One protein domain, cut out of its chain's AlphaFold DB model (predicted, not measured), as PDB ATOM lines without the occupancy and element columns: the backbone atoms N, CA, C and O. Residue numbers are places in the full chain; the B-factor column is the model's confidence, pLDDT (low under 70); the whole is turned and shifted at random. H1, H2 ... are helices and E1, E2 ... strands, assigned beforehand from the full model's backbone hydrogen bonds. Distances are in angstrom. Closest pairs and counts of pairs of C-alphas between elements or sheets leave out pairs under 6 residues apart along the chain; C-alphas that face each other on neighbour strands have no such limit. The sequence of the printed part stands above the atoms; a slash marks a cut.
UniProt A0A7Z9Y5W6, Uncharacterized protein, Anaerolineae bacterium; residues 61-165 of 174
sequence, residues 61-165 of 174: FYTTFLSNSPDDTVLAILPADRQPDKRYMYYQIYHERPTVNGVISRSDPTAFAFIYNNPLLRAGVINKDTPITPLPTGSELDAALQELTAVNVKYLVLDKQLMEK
ATOM      1  N   PHE A  61     164.009 192.013 234.976       89.81
ATOM      2  CA  PHE A  61     164.690 192.592 236.132       89.81
ATOM      3  C   PHE A  61     163.927 193.796 236.713       89.81
ATOM      4  O   PHE A  61     163.723 193.865 237.923       89.81
ATOM      5  N   TYR A  62     163.446 194.703 235.856       90.00
ATOM      6  CA  TYR A  62     162.751 195.918 236.286       90.00
ATOM      7  C   TYR A  62     161.300 195.671 236.706       90.00
ATOM      8  O   TYR A  62     160.787 196.404 237.542       90.00
ATOM      9  N   THR A  63     160.642 194.639 236.177       88.56
ATOM     10  CA  THR A  63     159.220 194.375 236.462       88.56
ATOM     11  C   THR A  63     159.000 193.367 237.588       88.56
ATOM     12  O   THR A  63     158.032 193.472 238.335       88.56
ATOM     13  N   THR A  64     159.870 192.364 237.713       87.94
ATOM     14  CA  THR A  64     159.642 191.205 238.593       87.94
ATOM     15  C   THR A  64     160.646 191.131 239.732       87.94
ATOM     16  O   THR A  64     160.275 190.852 240.865       87.94
ATOM     17  N   PHE A  65     161.930 191.361 239.460       87.38
ATOM     18  CA  PHE A  65     162.943 191.284 240.513       87.38
ATOM     19  C   PHE A  65     162.908 192.534 241.401       87.38
ATOM     20  O   PHE A  65     162.819 192.430 242.624       87.38
ATOM     21  N   LEU A  66     162.905 193.719 240.785       89.06
ATOM     22  CA  LEU A  66     162.920 194.989 241.512       89.06
ATOM     23  C   LEU A  66     161.620 195.312 242.253       89.06
ATOM     24  O   LEU A  66     161.671 196.026 243.252       89.06
ATOM     25  N   SER A  67     160.483 194.755 241.835       84.88
ATOM     26  CA  SER A  67     159.209 194.924 242.548       84.88
ATOM     27  C   SER A  67     159.205 194.275 243.936       84.88
ATOM     28  O   SER A  67     158.456 194.708 244.802       84.88
ATOM     29  N   ASN A  68     160.084 193.299 244.185       86.81
ATOM     30  CA  ASN A  68     160.283 192.709 245.514       86.81
ATOM     31  C   ASN A  68     161.304 193.474 246.376       86.81
ATOM     32  O   ASN A  68     161.528 193.115 247.531       86.81
ATOM     33  N   SER A  69     161.971 194.488 245.820       87.88
ATOM     34  CA  SER A  69     162.949 195.299 246.552       87.88
ATOM     35  C   SER A  69     162.261 196.453 247.290       87.88
ATOM     36  O   SER A  69     161.251 196.950 246.794       87.88
ATOM     37  N   PRO A  70     162.814 196.936 248.418       90.62
ATOM     38  CA  PRO A  70     162.300 198.111 249.127       90.62
ATOM     39  C   PRO A  70     162.173 199.356 248.237       90.62
ATOM     40  O   PRO A  70     162.996 199.557 247.340       90.62
ATOM     41  N   ASP A  71     161.180 200.203 248.514       88.31
ATOM     42  CA  ASP A  71     160.848 201.358 247.667       88.31
ATOM     43  C   ASP A  71     161.926 202.442 247.608       88.31
ATOM     44  O   ASP A  71     162.077 203.136 246.604       88.31
ATOM     45  N   ASP A  72     162.723 202.538 248.662       91.81
ATOM     46  CA  ASP A  72     163.834 203.472 248.807       91.81
ATOM     47  C   ASP A  72     165.111 203.027 248.074       91.81
ATOM     48  O   ASP A  72     166.114 203.742 248.094       91.81
ATOM     49  N   THR A  73     165.097 201.851 247.439       93.81
ATOM     50  CA  THR A  73     166.268 201.278 246.767       93.81
ATOM     51  C   THR A  73     166.689 202.123 245.570       93.81
ATOM     52  O   THR A  73     165.926 202.263 244.618       93.81
ATOM     53  N   VAL A  74     167.933 202.604 245.562       95.50
ATOM     54  CA  VAL A  74     168.488 203.383 244.446       95.50
ATOM     55  C   VAL A  74     169.244 202.474 243.473       95.50
ATOM     56  O   VAL A  74     169.942 201.533 243.872       95.50
ATOM     57  N   LEU A  75     169.111 202.756 242.176       95.44
ATOM     58  CA  LEU A  75     169.792 202.038 241.097       95.44
ATOM     59  C   LEU A  75     170.883 202.908 240.466       95.44
ATOM     60  O   LEU A  75     170.614 204.022 240.018       95.44
ATOM     61  N   ALA A  76     172.094 202.373 240.348       95.19
ATOM     62  CA  ALA A  76     173.137 202.941 239.499       95.19
ATOM     63  C   ALA A  76     173.205 202.129 238.202       95.19
ATOM     64  O   ALA A  76     173.460 200.927 238.243       95.19
ATOM     65  N   ILE A  77     172.932 202.751 237.056       93.12
ATOM     66  CA  ILE A  77     172.832 202.045 235.771       93.12
ATOM     67  C   ILE A  77     173.974 202.509 234.876       93.12
ATOM     68  O   ILE A  77     174.166 203.704 234.691       93.12
ATOM     69  N   LEU A  78     174.744 201.579 234.324       90.94
ATOM     70  CA  LEU A  78     175.869 201.869 233.447       90.94
ATOM     71  C   LEU A  78     175.654 201.221 232.070       90.94
ATOM     72  O   LEU A  78     175.112 200.116 231.993       90.94
ATOM     73  N   PRO A  79     176.119 201.860 230.987       88.88
ATOM     74  CA  PRO A  79     176.908 203.091 230.994       88.88
ATOM     75  C   PRO A  79     176.096 204.374 231.186       88.88
ATOM     76  O   PRO A  79     174.994 204.500 230.658       88.88
ATOM     77  N   ALA A  80     176.690 205.348 231.876       87.75
ATOM     78  CA  ALA A  80     176.113 206.673 232.080       87.75
ATOM     79  C   ALA A  80     176.391 207.574 230.868       87.75
ATOM     80  O   ALA A  80     177.548 207.898 230.584       87.75
ATOM     81  N   ASP A  81     175.350 207.965 230.132       86.25
ATOM     82  CA  ASP A  81     175.445 208.917 229.018       86.25
ATOM     83  C   ASP A  81     174.051 209.448 228.650       86.25
ATOM     84  O   ASP A  81     173.029 208.785 228.825       86.25
ATOM     85  N   ARG A  82     174.002 210.627 228.030       84.69
ATOM     86  CA  ARG A  82     172.760 211.330 227.697       84.69
ATOM     87  C   ARG A  82     171.820 210.536 226.784       84.69
ATOM     88  O   ARG A  82     170.621 210.806 226.783       84.69
ATOM     89  N   GLN A  83     172.316 209.636 225.931       85.69
ATOM     90  CA  GLN A  83     171.436 208.840 225.059       85.69
ATOM     91  C   GLN A  83     170.942 207.550 225.737       85.69
ATOM     92  O   GLN A  83     169.722 207.373 225.776       85.69
ATOM     93  N   PRO A  84     171.816 206.686 226.295       85.94
ATOM     94  CA  PRO A  84     171.402 205.532 227.099       85.94
ATOM     95  C   PRO A  84     170.450 205.889 228.241       85.94
ATOM     96  O   PRO A  84     169.418 205.235 228.398       85.94
ATOM     97  N   ASP A  85     170.720 206.981 228.957       90.44
ATOM     98  CA  ASP A  85     169.953 207.354 230.146       90.44
ATOM     99  C   ASP A  85     168.477 207.640 229.843       90.44
ATOM    100  O   ASP A  85     167.623 207.400 230.690       90.44
ATOM    101  N   LYS A  86     168.117 208.048 228.616       90.38
ATOM    102  CA  LYS A  86     166.700 208.203 228.223       90.38
ATOM    103  C   LYS A  86     165.942 206.879 228.264       90.38
ATOM    104  O   LYS A  86     164.766 206.852 228.617       90.38
ATOM    105  N   ARG A  87     166.606 205.784 227.883       88.88
ATOM    106  CA  ARG A  87     166.029 204.437 227.954       88.88
ATOM    107  C   ARG A  87     165.880 204.004 229.410       88.88
ATOM    108  O   ARG A  87     164.862 203.425 229.763       88.88
ATOM    109  N   TYR A  88     166.859 204.310 230.254       90.62
ATOM    110  CA  TYR A  88     166.792 203.973 231.675       90.62
ATOM    111  C   TYR A  88     165.706 204.771 232.406       90.62
ATOM    112  O   TYR A  88     164.949 204.194 233.178       90.62
ATOM    113  N   MET A  89     165.533 206.052 232.069       92.06
ATOM    114  CA  MET A  89     164.400 206.857 232.543       92.06
ATOM    115  C   MET A  89     163.052 206.298 232.080       92.06
ATOM    116  O   MET A  89     162.079 206.356 232.821       92.06
ATOM    117  N   TYR A  90     162.974 205.727 230.873       91.31
ATOM    118  CA  TYR A  90     161.771 205.007 230.459       91.31
ATOM    119  C   TYR A  90     161.508 203.794 231.361       91.31
ATOM    120  O   TYR A  90     160.371 203.586 231.759       91.31
ATOM    121  N   TYR A  91     162.529 203.026 231.753       91.00
ATOM    122  CA  TYR A  91     162.338 201.911 232.692       91.00
ATOM    123  C   TYR A  91     161.858 202.360 234.078       91.00
ATOM    124  O   TYR A  91     161.131 201.609 234.732       91.00
ATOM    125  N   GLN A  92     162.160 203.596 234.481       91.31
ATOM    126  CA  GLN A  92     161.716 204.168 235.750       91.31
ATOM    127  C   GLN A  92     160.190 204.211 235.906       91.31
ATOM    128  O   GLN A  92     159.707 204.088 237.028       91.31
ATOM    129  N   ILE A  93     159.424 204.288 234.811       90.69
ATOM    130  CA  ILE A  93     157.949 204.248 234.871       90.69
ATOM    131  C   ILE A  93     157.405 202.876 235.300       90.69
ATOM    132  O   ILE A  93     156.232 202.772 235.633       90.69
ATOM    133  N   TYR A  94     158.226 201.821 235.239       90.31
ATOM    134  CA  TYR A  94     157.829 200.459 235.610       90.31
ATOM    135  C   TYR A  94     158.249 200.092 237.027       90.31
ATOM    136  O   TYR A  94     157.501 199.419 237.725       90.31
ATOM    137  N   HIS A  95     159.467 200.470 237.423       91.12
ATOM    138  CA  HIS A  95     160.018 200.073 238.718       91.12
ATOM    139  C   HIS A  95     159.881 201.160 239.793       91.12
ATOM    140  O   HIS A  95     160.077 200.859 240.965       91.12
ATOM    141  N   GLU A  96     159.600 202.413 239.413       92.19
ATOM    142  CA  GLU A  96     159.350 203.546 240.323       92.19
ATOM    143  C   GLU A  96     160.454 203.762 241.377       92.19
ATOM    144  O   GLU A  96     160.228 204.293 242.461       92.19
ATOM    145  N   ARG A  97     161.684 203.344 241.054       92.75
ATOM    146  CA  ARG A  97     162.851 203.461 241.940       92.75
ATOM    147  C   ARG A  97     163.703 204.664 241.548       92.75
ATOM    148  O   ARG A  97     163.830 204.923 240.347       92.75
ATOM    149  N   PRO A  98     164.325 205.370 242.507       93.31
ATOM    150  CA  PRO A  98     165.301 206.398 242.183       93.31
ATOM    151  C   PRO A  98     166.482 205.813 241.400       93.31
ATOM    152  O   PRO A  98     166.974 204.723 241.698       93.31
ATOM    153  N   THR A  99     166.964 206.555 240.408       93.75
ATOM    154  CA  THR A  99     168.169 206.216 239.649       93.75
ATOM    155  C   THR A  99     169.229 207.284 239.862       93.75
ATOM    156  O   THR A  99     168.916 208.471 239.929       93.75
ATOM    157  N   VAL A 100     170.495 206.873 239.944       93.62
ATOM    158  CA  VAL A 100     171.632 207.805 240.019       93.62
ATOM    159  C   VAL A 100     171.785 208.592 238.713       93.62
ATOM    160  O   VAL A 100     172.167 209.759 238.711       93.62
ATOM    161  N   ASN A 101     171.467 207.944 237.596       90.44
ATOM    162  CA  ASN A 101     171.625 208.478 236.253       90.44
ATOM    163  C   ASN A 101     170.322 209.083 235.729       90.44
ATOM    164  O   ASN A 101     169.231 208.760 236.210       90.44
ATOM    165  N   GLY A 102     170.431 209.897 234.680       89.75
ATOM    166  CA  GLY A 102     169.279 210.495 234.024       89.75
ATOM    167  C   GLY A 102     169.658 211.621 233.072       89.75
ATOM    168  O   GLY A 102     170.799 212.073 232.999       89.75
ATOM    169  N   VAL A 103     168.659 212.112 232.344       89.50
ATOM    170  CA  VAL A 103     168.819 213.225 231.412       89.50
ATOM    171  C   VAL A 103     168.019 214.419 231.888       89.50
ATOM    172  O   VAL A 103     166.793 214.395 231.939       89.50
ATOM    173  N   ILE A 104     168.731 215.514 232.119       87.88
ATOM    174  CA  ILE A 104     168.156 216.833 232.363       87.88
ATOM    175  C   ILE A 104     168.587 217.772 231.237       87.88
ATOM    176  O   ILE A 104     169.748 217.813 230.836       87.88
ATOM    177  N   SER A 105     167.628 218.502 230.659       83.62
ATOM    178  CA  SER A 105     167.892 219.342 229.476       83.62
ATOM    179  C   SER A 105     168.746 220.571 229.790       83.62
ATOM    180  O   SER A 105     169.390 221.115 228.895       83.62
ATOM    181  N   ARG A 106     168.725 221.020 231.048       85.94
ATOM    182  CA  ARG A 106     169.516 222.134 231.572       85.94
ATOM    183  C   ARG A 106     170.020 221.731 232.951       85.94
ATOM    184  O   ARG A 106     169.315 221.907 233.938       85.94
ATOM    185  N   SER A 107     171.190 221.111 232.986       82.06
ATOM    186  CA  SER A 107     171.870 220.775 234.230       82.06
ATOM    187  C   SER A 107     172.637 221.977 234.754       82.06
ATOM    188  O   SER A 107     173.362 222.625 233.997       82.06
ATOM    189  N   ASP A 108     172.533 222.223 236.055       88.25
ATOM    190  CA  ASP A 108     173.593 222.924 236.773       88.25
ATOM    191  C   ASP A 108     174.899 222.100 236.678       88.25
ATOM    192  O   ASP A 108     174.816 220.865 236.629       88.25
ATOM    193  N   PRO A 109     176.096 222.719 236.649       80.69
ATOM    194  CA  PRO A 109     177.363 221.984 236.603       80.69
ATOM    195  C   PRO A 109     177.527 220.939 237.716       80.69
ATOM    196  O   PRO A 109     178.240 219.954 237.534       80.69
ATOM    197  N   THR A 110     176.853 221.120 238.854       88.62
ATOM    198  CA  THR A 110     176.922 220.214 240.008       88.62
ATOM    199  C   THR A 110     175.936 219.046 239.946       88.62
ATOM    200  O   THR A 110     176.072 218.102 240.722       88.62
ATOM    201  N   ALA A 111     174.978 219.045 239.012       87.88
ATOM    202  CA  ALA A 111     173.895 218.057 238.981       87.88
ATOM    203  C   ALA A 111     174.384 216.603 238.835       87.88
ATOM    204  O   ALA A 111     173.727 215.676 239.298       87.88
ATOM    205  N   PHE A 112     175.556 216.408 238.225       89.00
ATOM    206  CA  PHE A 112     176.193 215.101 238.046       89.00
ATOM    207  C   PHE A 112     177.469 214.937 238.882       89.00
ATOM    208  O   PHE A 112     178.230 213.994 238.667       89.00
ATOM    209  N   ALA A 113     177.717 215.829 239.850       90.94
ATOM    210  CA  ALA A 113     178.917 215.784 240.687       90.94
ATOM    211  C   ALA A 113     179.055 214.445 241.423       90.94
ATOM    212  O   ALA A 113     180.157 213.925 241.530       90.94
ATOM    213  N   PHE A 114     177.942 213.846 241.854       92.44
ATOM    214  CA  PHE A 114     177.951 212.524 242.484       92.44
ATOM    215  C   PHE A 114     178.536 211.435 241.565       92.44
ATOM    216  O   PHE A 114     179.396 210.668 241.986       92.44
ATOM    217  N   ILE A 115     178.142 211.419 240.286       90.75
ATOM    218  CA  ILE A 115     178.660 210.469 239.287       90.75
ATOM    219  C   ILE A 115     180.145 210.727 239.010       90.75
ATOM    220  O   ILE A 115     180.923 209.784 238.904       90.75
ATOM    221  N   TYR A 116     180.549 211.994 238.888       89.12
ATOM    222  CA  TYR A 116     181.929 212.351 238.545       89.12
ATOM    223  C   TYR A 116     182.919 212.227 239.709       89.12
ATOM    224  O   TYR A 116     184.113 212.023 239.468       89.12
ATOM    225  N   ASN A 117     182.446 212.347 240.947       91.69
ATOM    226  CA  ASN A 117     183.289 212.250 242.135       91.69
ATOM    227  C   ASN A 117     183.446 210.806 242.618       91.69
ATOM    228  O   ASN A 117     184.497 210.475 243.155       91.69
ATOM    229  N   ASN A 118     182.461 209.939 242.372       93.38
ATOM    230  CA  ASN A 118     182.587 208.523 242.688       93.38
ATOM    231  C   ASN A 118     183.383 207.794 241.582       93.38
ATOM    232  O   ASN A 118     182.923 207.728 240.437       93.38
ATOM    233  N   PRO A 119     184.564 207.214 241.875       91.25
ATOM    234  CA  PRO A 119     185.442 206.666 240.841       91.25
ATOM    235  C   PRO A 119     184.843 205.444 240.129       91.25
ATOM    236  O   PRO A 119     185.118 205.243 238.945       91.25
ATOM    237  N   LEU A 120     183.980 204.669 240.800       90.69
ATOM    238  CA  LEU A 120     183.306 203.515 240.200       90.69
ATOM    239  C   LEU A 120     182.253 203.951 239.172       90.69
ATOM    240  O   LEU A 120     182.202 203.400 238.072       90.69
ATOM    241  N   LEU A 121     181.443 204.963 239.499       91.44
ATOM    242  CA  LEU A 121     180.454 205.513 238.565       91.44
ATOM    243  C   LEU A 121     181.120 206.252 237.406       91.44
ATOM    244  O   LEU A 121     180.728 206.063 236.252       91.44
ATOM    245  N   ARG A 122     182.166 207.038 237.694       89.00
ATOM    246  CA  ARG A 122     182.948 207.758 236.682       89.00
ATOM    247  C   ARG A 122     183.557 206.814 235.647       89.00
ATOM    248  O   ARG A 122     183.533 207.137 234.463       89.00
ATOM    249  N   ALA A 123     184.048 205.645 236.062       86.62
ATOM    250  CA  ALA A 123     184.579 204.633 235.145       86.62
ATOM    251  C   ALA A 123     183.522 204.097 234.154       86.62
ATOM    252  O   ALA A 123     183.871 203.615 233.077       86.62
ATOM    253  N   GLY A 124     182.234 204.195 234.496       85.00
ATOM    254  CA  GLY A 124     181.114 203.807 233.639       85.00
ATOM    255  C   GLY A 124     180.499 204.943 232.811       85.00
ATOM    256  O   GLY A 124     179.519 204.700 232.102       85.00
ATOM    257  N   VAL A 125     181.027 206.169 232.886       85.44
ATOM    258  CA  VAL A 125     180.569 207.295 232.058       85.44
ATOM    259  C   VAL A 125     181.111 207.144 230.641       85.44
ATOM    260  O   VAL A 125     182.321 207.076 230.442       85.44
ATOM    261  N   ILE A 126     180.226 207.160 229.640       75.19
ATOM    262  CA  ILE A 126     180.632 207.123 228.229       75.19
ATOM    263  C   ILE A 126     180.278 208.435 227.538       75.19
ATOM    264  O   ILE A 126     179.368 208.501 226.706       75.19
ATOM    265  N   ASN A 127     181.046 209.471 227.857       71.50
ATOM    266  CA  ASN A 127     181.047 210.734 227.131       71.50
ATOM    267  C   ASN A 127     182.346 210.850 226.313       71.50
ATOM    268  O   ASN A 127     183.419 210.495 226.792       71.50
ATOM    269  N   LYS A 128     182.249 211.344 225.071       56.47
ATOM    270  CA  LYS A 128     183.401 211.517 224.167       56.47
ATOM    271  C   LYS A 128     184.462 212.465 224.729       56.47
ATOM    272  O   LYS A 128     185.630 212.315 224.388       56.47
ATOM    273  N   ASP A 129     184.050 213.395 225.584       63.38
ATOM    274  CA  ASP A 129     184.924 214.430 226.140       63.38
ATOM    275  C   ASP A 129     185.524 214.039 227.502       63.38
ATOM    276  O   ASP A 129     186.275 214.812 228.094       63.38
ATOM    277  N   THR A 130     185.189 212.857 228.035       64.19
ATOM    278  CA  THR A 130     185.678 212.396 229.342       64.19
ATOM    279  C   THR A 130     186.725 211.297 229.146       64.19
ATOM    280  O   THR A 130     186.426 210.294 228.497       64.19
ATOM    281  N   PRO A 131     187.954 211.453 229.675       64.88
ATOM    282  CA  PRO A 131     188.973 210.415 229.593       64.88
ATOM    283  C   PRO A 131     188.484 209.108 230.223       64.88
ATOM    284  O   PRO A 131     187.858 209.121 231.286       64.88
ATOM    285  N   ILE A 132     188.813 207.979 229.590       68.62
ATOM    286  CA  ILE A 132     188.563 206.654 230.163       68.62
ATOM    287  C   ILE A 132     189.313 206.586 231.490       68.62
ATOM    288  O   ILE A 132     190.539 206.683 231.527       68.62
ATOM    289  N   THR A 133     188.564 206.445 232.578       73.56
ATOM    290  CA  THR A 133     189.143 206.314 233.914       73.56
ATOM    291  C   THR A 133     189.279 204.826 234.240       73.56
ATOM    292  O   THR A 133     188.321 204.083 234.008       73.56
ATOM    293  N   PRO A 134     190.430 204.358 234.759       80.62
ATOM    294  CA  PRO A 134     190.560 202.995 235.258       80.62
ATOM    295  C   PRO A 134     189.520 202.702 236.343       80.62
ATOM    296  O   PRO A 134     189.135 203.593 237.099       80.62
ATOM    297  N   LEU A 135     189.089 201.446 236.435       86.12
ATOM    298  CA  LEU A 135     188.266 201.001 237.557       86.12
ATOM    299  C   LEU A 135     189.068 201.128 238.866       86.12
ATOM    300  O   LEU A 135     190.242 200.742 238.879       86.12
ATOM    301  N   PRO A 136     188.458 201.631 239.956       88.56
ATOM    302  CA  PRO A 136     189.117 201.677 241.256       88.56
ATOM    303  C   PRO A 136     189.397 200.255 241.762       88.56
ATOM    304  O   PRO A 136     188.656 199.315 241.457       88.56
ATOM    305  N   THR A 137     190.464 200.082 242.545       91.44
ATOM    306  CA  THR A 137     190.859 198.777 243.107       91.44
ATOM    307  C   THR A 137     191.218 198.889 244.587       91.44
ATOM    308  O   THR A 137     191.542 199.970 245.080       91.44
ATOM    309  N   GLY A 138     191.145 197.767 245.312       93.38
ATOM    310  CA  GLY A 138     191.469 197.707 246.742       93.38
ATOM    311  C   GLY A 138     190.673 198.721 247.568       93.38
ATOM    312  O   GLY A 138     189.464 198.851 247.400       93.38
ATOM    313  N   SER A 139     191.367 199.491 248.407       92.38
ATOM    314  CA  SER A 139     190.755 200.485 249.302       92.38
ATOM    315  C   SER A 139     189.959 201.582 248.591       92.38
ATOM    316  O   SER A 139     189.027 202.130 249.172       92.38
ATOM    317  N   GLU A 140     190.315 201.933 247.351       91.44
ATOM    318  CA  GLU A 140     189.574 202.943 246.584       91.44
ATOM    319  C   GLU A 140     188.203 202.411 246.149       91.44
ATOM    320  O   GLU A 140     187.209 203.135 246.187       91.44
ATOM    321  N   LEU A 141     188.140 201.127 245.779       93.50
ATOM    322  CA  LEU A 141     186.884 200.460 245.450       93.50
ATOM    323  C   LEU A 141     185.982 200.374 246.683       93.50
ATOM    324  O   LEU A 141     184.795 200.678 246.585       93.50
ATOM    325  N   ASP A 142     186.546 200.013 247.836       95.31
ATOM    326  CA  ASP A 142     185.797 199.921 249.091       95.31
ATOM    327  C   ASP A 142     185.184 201.275 249.476       95.31
ATOM    328  O   ASP A 142     183.992 201.349 249.779       95.31
ATOM    329  N   ALA A 143     185.960 202.361 249.381       95.19
ATOM    330  CA  ALA A 143     185.467 203.715 249.628       95.19
ATOM    331  C   ALA A 143     184.353 204.111 248.640       95.19
ATOM    332  O   ALA A 143     183.308 204.617 249.051       95.19
ATOM    333  N   ALA A 144     184.532 203.820 247.348       94.38
ATOM    334  CA  ALA A 144     183.532 204.118 246.326       94.38
ATOM    335  C   ALA A 144     182.217 203.352 246.551       94.38
ATOM    336  O   ALA A 144     181.136 203.916 246.375       94.38
ATOM    337  N   LEU A 145     182.288 202.083 246.960       95.00
ATOM    338  CA  LEU A 145     181.115 201.280 247.318       95.00
ATOM    339  C   LEU A 145     180.457 201.786 248.610       95.00
ATOM    340  O   LEU A 145     179.227 201.789 248.722       95.00
ATOM    341  N   GLN A 146     181.249 202.257 249.573       96.31
ATOM    342  CA  GLN A 146     180.732 202.835 250.809       96.31
ATOM    343  C   GLN A 146     179.942 204.127 250.547       96.31
ATOM    344  O   GLN A 146     178.860 204.306 251.104       96.31
ATOM    345  N   GLU A 147     180.409 204.991 249.644       96.12
ATOM    346  CA  GLU A 147     179.650 206.174 249.213       96.12
ATOM    347  C   GLU A 147     178.313 205.808 248.553       96.12
ATOM    348  O   GLU A 147     177.291 206.440 248.824       96.12
ATOM    349  N   LEU A 148     178.295 204.768 247.713       95.81
ATOM    350  CA  LEU A 148     177.074 204.293 247.054       95.81
ATOM    351  C   LEU A 148     176.063 203.742 248.063       95.81
ATOM    352  O   LEU A 148     174.875 204.070 248.011       95.81
ATOM    353  N   THR A 149     176.528 202.943 249.019       95.81
ATOM    354  CA  THR A 149     175.657 202.396 250.068       95.81
ATOM    355  C   THR A 149     175.120 203.485 251.001       95.81
ATOM    356  O   THR A 149     173.969 203.389 251.424       95.81
ATOM    357  N   ALA A 150     175.878 204.562 251.247       95.94
ATOM    358  CA  ALA A 150     175.430 205.707 252.047       95.94
ATOM    359  C   ALA A 150     174.217 206.446 251.447       95.94
ATOM    360  O   ALA A 150     173.435 207.038 252.190       95.94
ATOM    361  N   VAL A 151     174.027 206.382 250.125       95.06
ATOM    362  CA  VAL A 151     172.847 206.929 249.424       95.06
ATOM    363  C   VAL A 151     171.847 205.843 249.009       95.06
ATOM    364  O   VAL A 151     171.005 206.064 248.141       95.06
ATOM    365  N   ASN A 152     171.928 204.665 249.632       95.56
ATOM    366  CA  ASN A 152     171.029 203.531 249.421       95.56
ATOM    367  C   ASN A 152     171.048 202.938 247.999       95.56
ATOM    368  O   ASN A 152     170.066 202.335 247.550       95.56
ATOM    369  N   VAL A 153     172.168 203.073 247.282       96.25
ATOM    370  CA  VAL A 153     172.384 202.343 246.028       96.25
ATOM    371  C   VAL A 153     172.642 200.879 246.361       96.25
ATOM    372  O   VAL A 153     173.691 200.534 246.905       96.25
ATOM    373  N   LYS A 154     171.682 200.007 246.032       93.81
ATOM    374  CA  LYS A 154     171.789 198.553 246.283       93.81
ATOM    375  C   LYS A 154     172.146 197.754 245.041       93.81
ATOM    376  O   LYS A 154     172.661 196.645 245.159       93.81
ATOM    377  N   TYR A 155     171.870 198.301 243.859       94.06
ATOM    378  CA  TYR A 155     172.098 197.611 242.597       94.06
ATOM    379  C   TYR A 155     172.907 198.472 241.638       94.06
ATOM    380  O   TYR A 155     172.520 199.594 241.304       94.06
ATOM    381  N   LEU A 156     174.004 197.887 241.157       92.81
ATOM    382  CA  LEU A 156     174.736 198.350 239.991       92.81
ATOM    383  C   LEU A 156     174.281 197.522 238.785       92.81
ATOM    384  O   LEU A 156     174.501 196.311 238.731       92.81
ATOM    385  N   VAL A 157     173.613 198.160 237.832       92.31
ATOM    386  CA  VAL A 157     173.055 197.509 236.646       92.31
ATOM    387  C   VAL A 157     173.953 197.802 235.455       92.31
ATOM    388  O   VAL A 157     174.192 198.959 235.131       92.31
ATOM    389  N   LEU A 158     174.433 196.756 234.788       90.56
ATOM    390  CA  LEU A 158     175.297 196.875 233.615       90.56
ATOM    391  C   LEU A 158     174.524 196.491 232.349       90.56
ATOM    392  O   LEU A 158     174.131 195.333 232.178       90.56
ATOM    393  N   ASP A 159     174.344 197.441 231.437       88.38
ATOM    394  CA  ASP A 159     173.791 197.185 230.108       88.38
ATOM    395  C   ASP A 159     174.882 196.639 229.183       88.38
ATOM    396  O   ASP A 159     175.646 197.374 228.550       88.38
ATOM    397  N   LYS A 160     174.951 195.308 229.111       84.94
ATOM    398  CA  LYS A 160     175.960 194.584 228.328       84.94
ATOM    399  C   LYS A 160     175.977 194.995 226.858       84.94
ATOM    400  O   LYS A 160     177.051 195.182 226.304       84.94
ATOM    401  N   GLN A 161     174.811 195.201 226.241       81.50
ATOM    402  CA  GLN A 161     174.740 195.529 224.815       81.50
ATOM    403  C   GLN A 161     175.365 196.890 224.523       81.50
ATOM    404  O   GLN A 161     176.014 197.072 223.495       81.50
ATOM    405  N   LEU A 162     175.167 197.862 225.416       78.06
ATOM    406  CA  LEU A 162     175.768 199.182 225.260       78.06
ATOM    407  C   LEU A 162     177.246 199.201 225.639       78.06
ATOM    408  O   LEU A 162     178.001 199.926 224.993       78.06
ATOM    409  N   MET A 163     177.665 198.389 226.609       74.31
ATOM    410  CA  MET A 163     179.082 198.227 226.945       74.31
ATOM    411  C   MET A 163     179.858 197.567 225.797       74.31
ATOM    412  O   MET A 163     180.894 198.084 225.393       74.31
ATOM    413  N   GLU A 164     179.325 196.507 225.187       69.06
ATOM    414  CA  GLU A 164     179.943 195.824 224.038       69.06
ATOM    415  C   GLU A 164     179.984 196.717 222.790       69.06
ATOM    416  O   GLU A 164     180.987 196.770 222.082       69.06
ATOM    417  N   LYS A 165     178.918 197.487 222.535       59.06
ATOM    418  CA  LYS A 165     178.817 198.365 221.356       59.06
ATOM    419  C   LYS A 165     179.664 199.644 221.468       59.06
ATOM    420  O   LYS A 165     179.811 200.354 220.473       59.06
TER     421      LYS A 165
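Overview. This is residues 61 to 165 of the 174 residues of an uncharacterized protein of Anaerolineae bacterium (UniProt A0A7Z9Y5W6). Two short parallel strands, E1 and E2, lie side by side through the middle, with the helix pair H1 and H2 to one side of them and the group H3, H4 and H5 to the other; H6 follows past the end of E2. Few contacts join helices to strands, two long loops, residues 96 to 112 and 124 to 138, link the parts, and residues 106 to 111 stick out. You have 105 printed residues, with six named helices and two named strands in the order H1 E1 H2 H3 H4 H5 E2 H6; the sheet's order is E1, E2, and the class is mostly helix. The whole is compact, with a radius of gyration of the C-alphas of 13.6 A, and rounded, spanning 35 by 31 by 30 A.

Arrangement. Start at E1, residues 74 to 78, and E2, residues 153 to 158, parallel neighbours at 22 degrees; look for N 78 and O 157 at 2.8 A and N 154 and O 74 at 3.2 A, within hydrogen-bond range. From E1, turn to H2, residues 84 to 95: the closest C-alphas, of Ile 77 and Tyr 88, are 7.5 A apart. With residues 91 to 95 alone, H2 touches H1, residues 61 to 68, at a steep tilt of 39 degrees, the same way; the closest C-alphas, of Tyr 62 and His 95, are 5.5 A apart. In the other group, H4, residues 119 to 123, touches H5, residues 139 to 150, through residues 140 to 145 of H5 alone, closest at the C-alphas of Leu 120 and Ala 144, 6.2 A. H3, residues 113 to 117, and H4 only just touch, and only at the corner, with 3 pairs of C-alphas within 8 A, the closest those of Tyr 116 and Arg 122, 5.1 A. H6, residues 160 to 165, touches no helix and is only just apart from E1, at 8.1 A. E1, then H2 to H5, then E2 form a strand-helix-strand unit, two parallel neighbour strands with helices between them along the chain. Every O i to N i+4 pair is within hydrogen-bond range in H3, H4, H5 and H6, against 6 of 8 in H2 and 1 of 4 in H1, where 1 of 5 O i to N i+3 pairs is.

Along the chain. Find C-alpha 74 at (168.488, 203.383, 244.446), where E1 begins its 13.3 A; E2 covers 13.9 A. H2 runs 17.2 A and H5 16.4 A. H1 begins at C-alpha 61, (164.690, 192.592, 236.132), and H6 ends at C-alpha 165, (178.817, 198.365, 221.356).

Size, cuts and confidence. The two C-alphas farthest apart, of Asn 68 and Asp 129, are 38.1 A apart. The printed part has no cut; the links H2 to H3 and H4 to H5 are long. In this model, pLDDT is under 70 at residues 128 to 132 and 164 to 165.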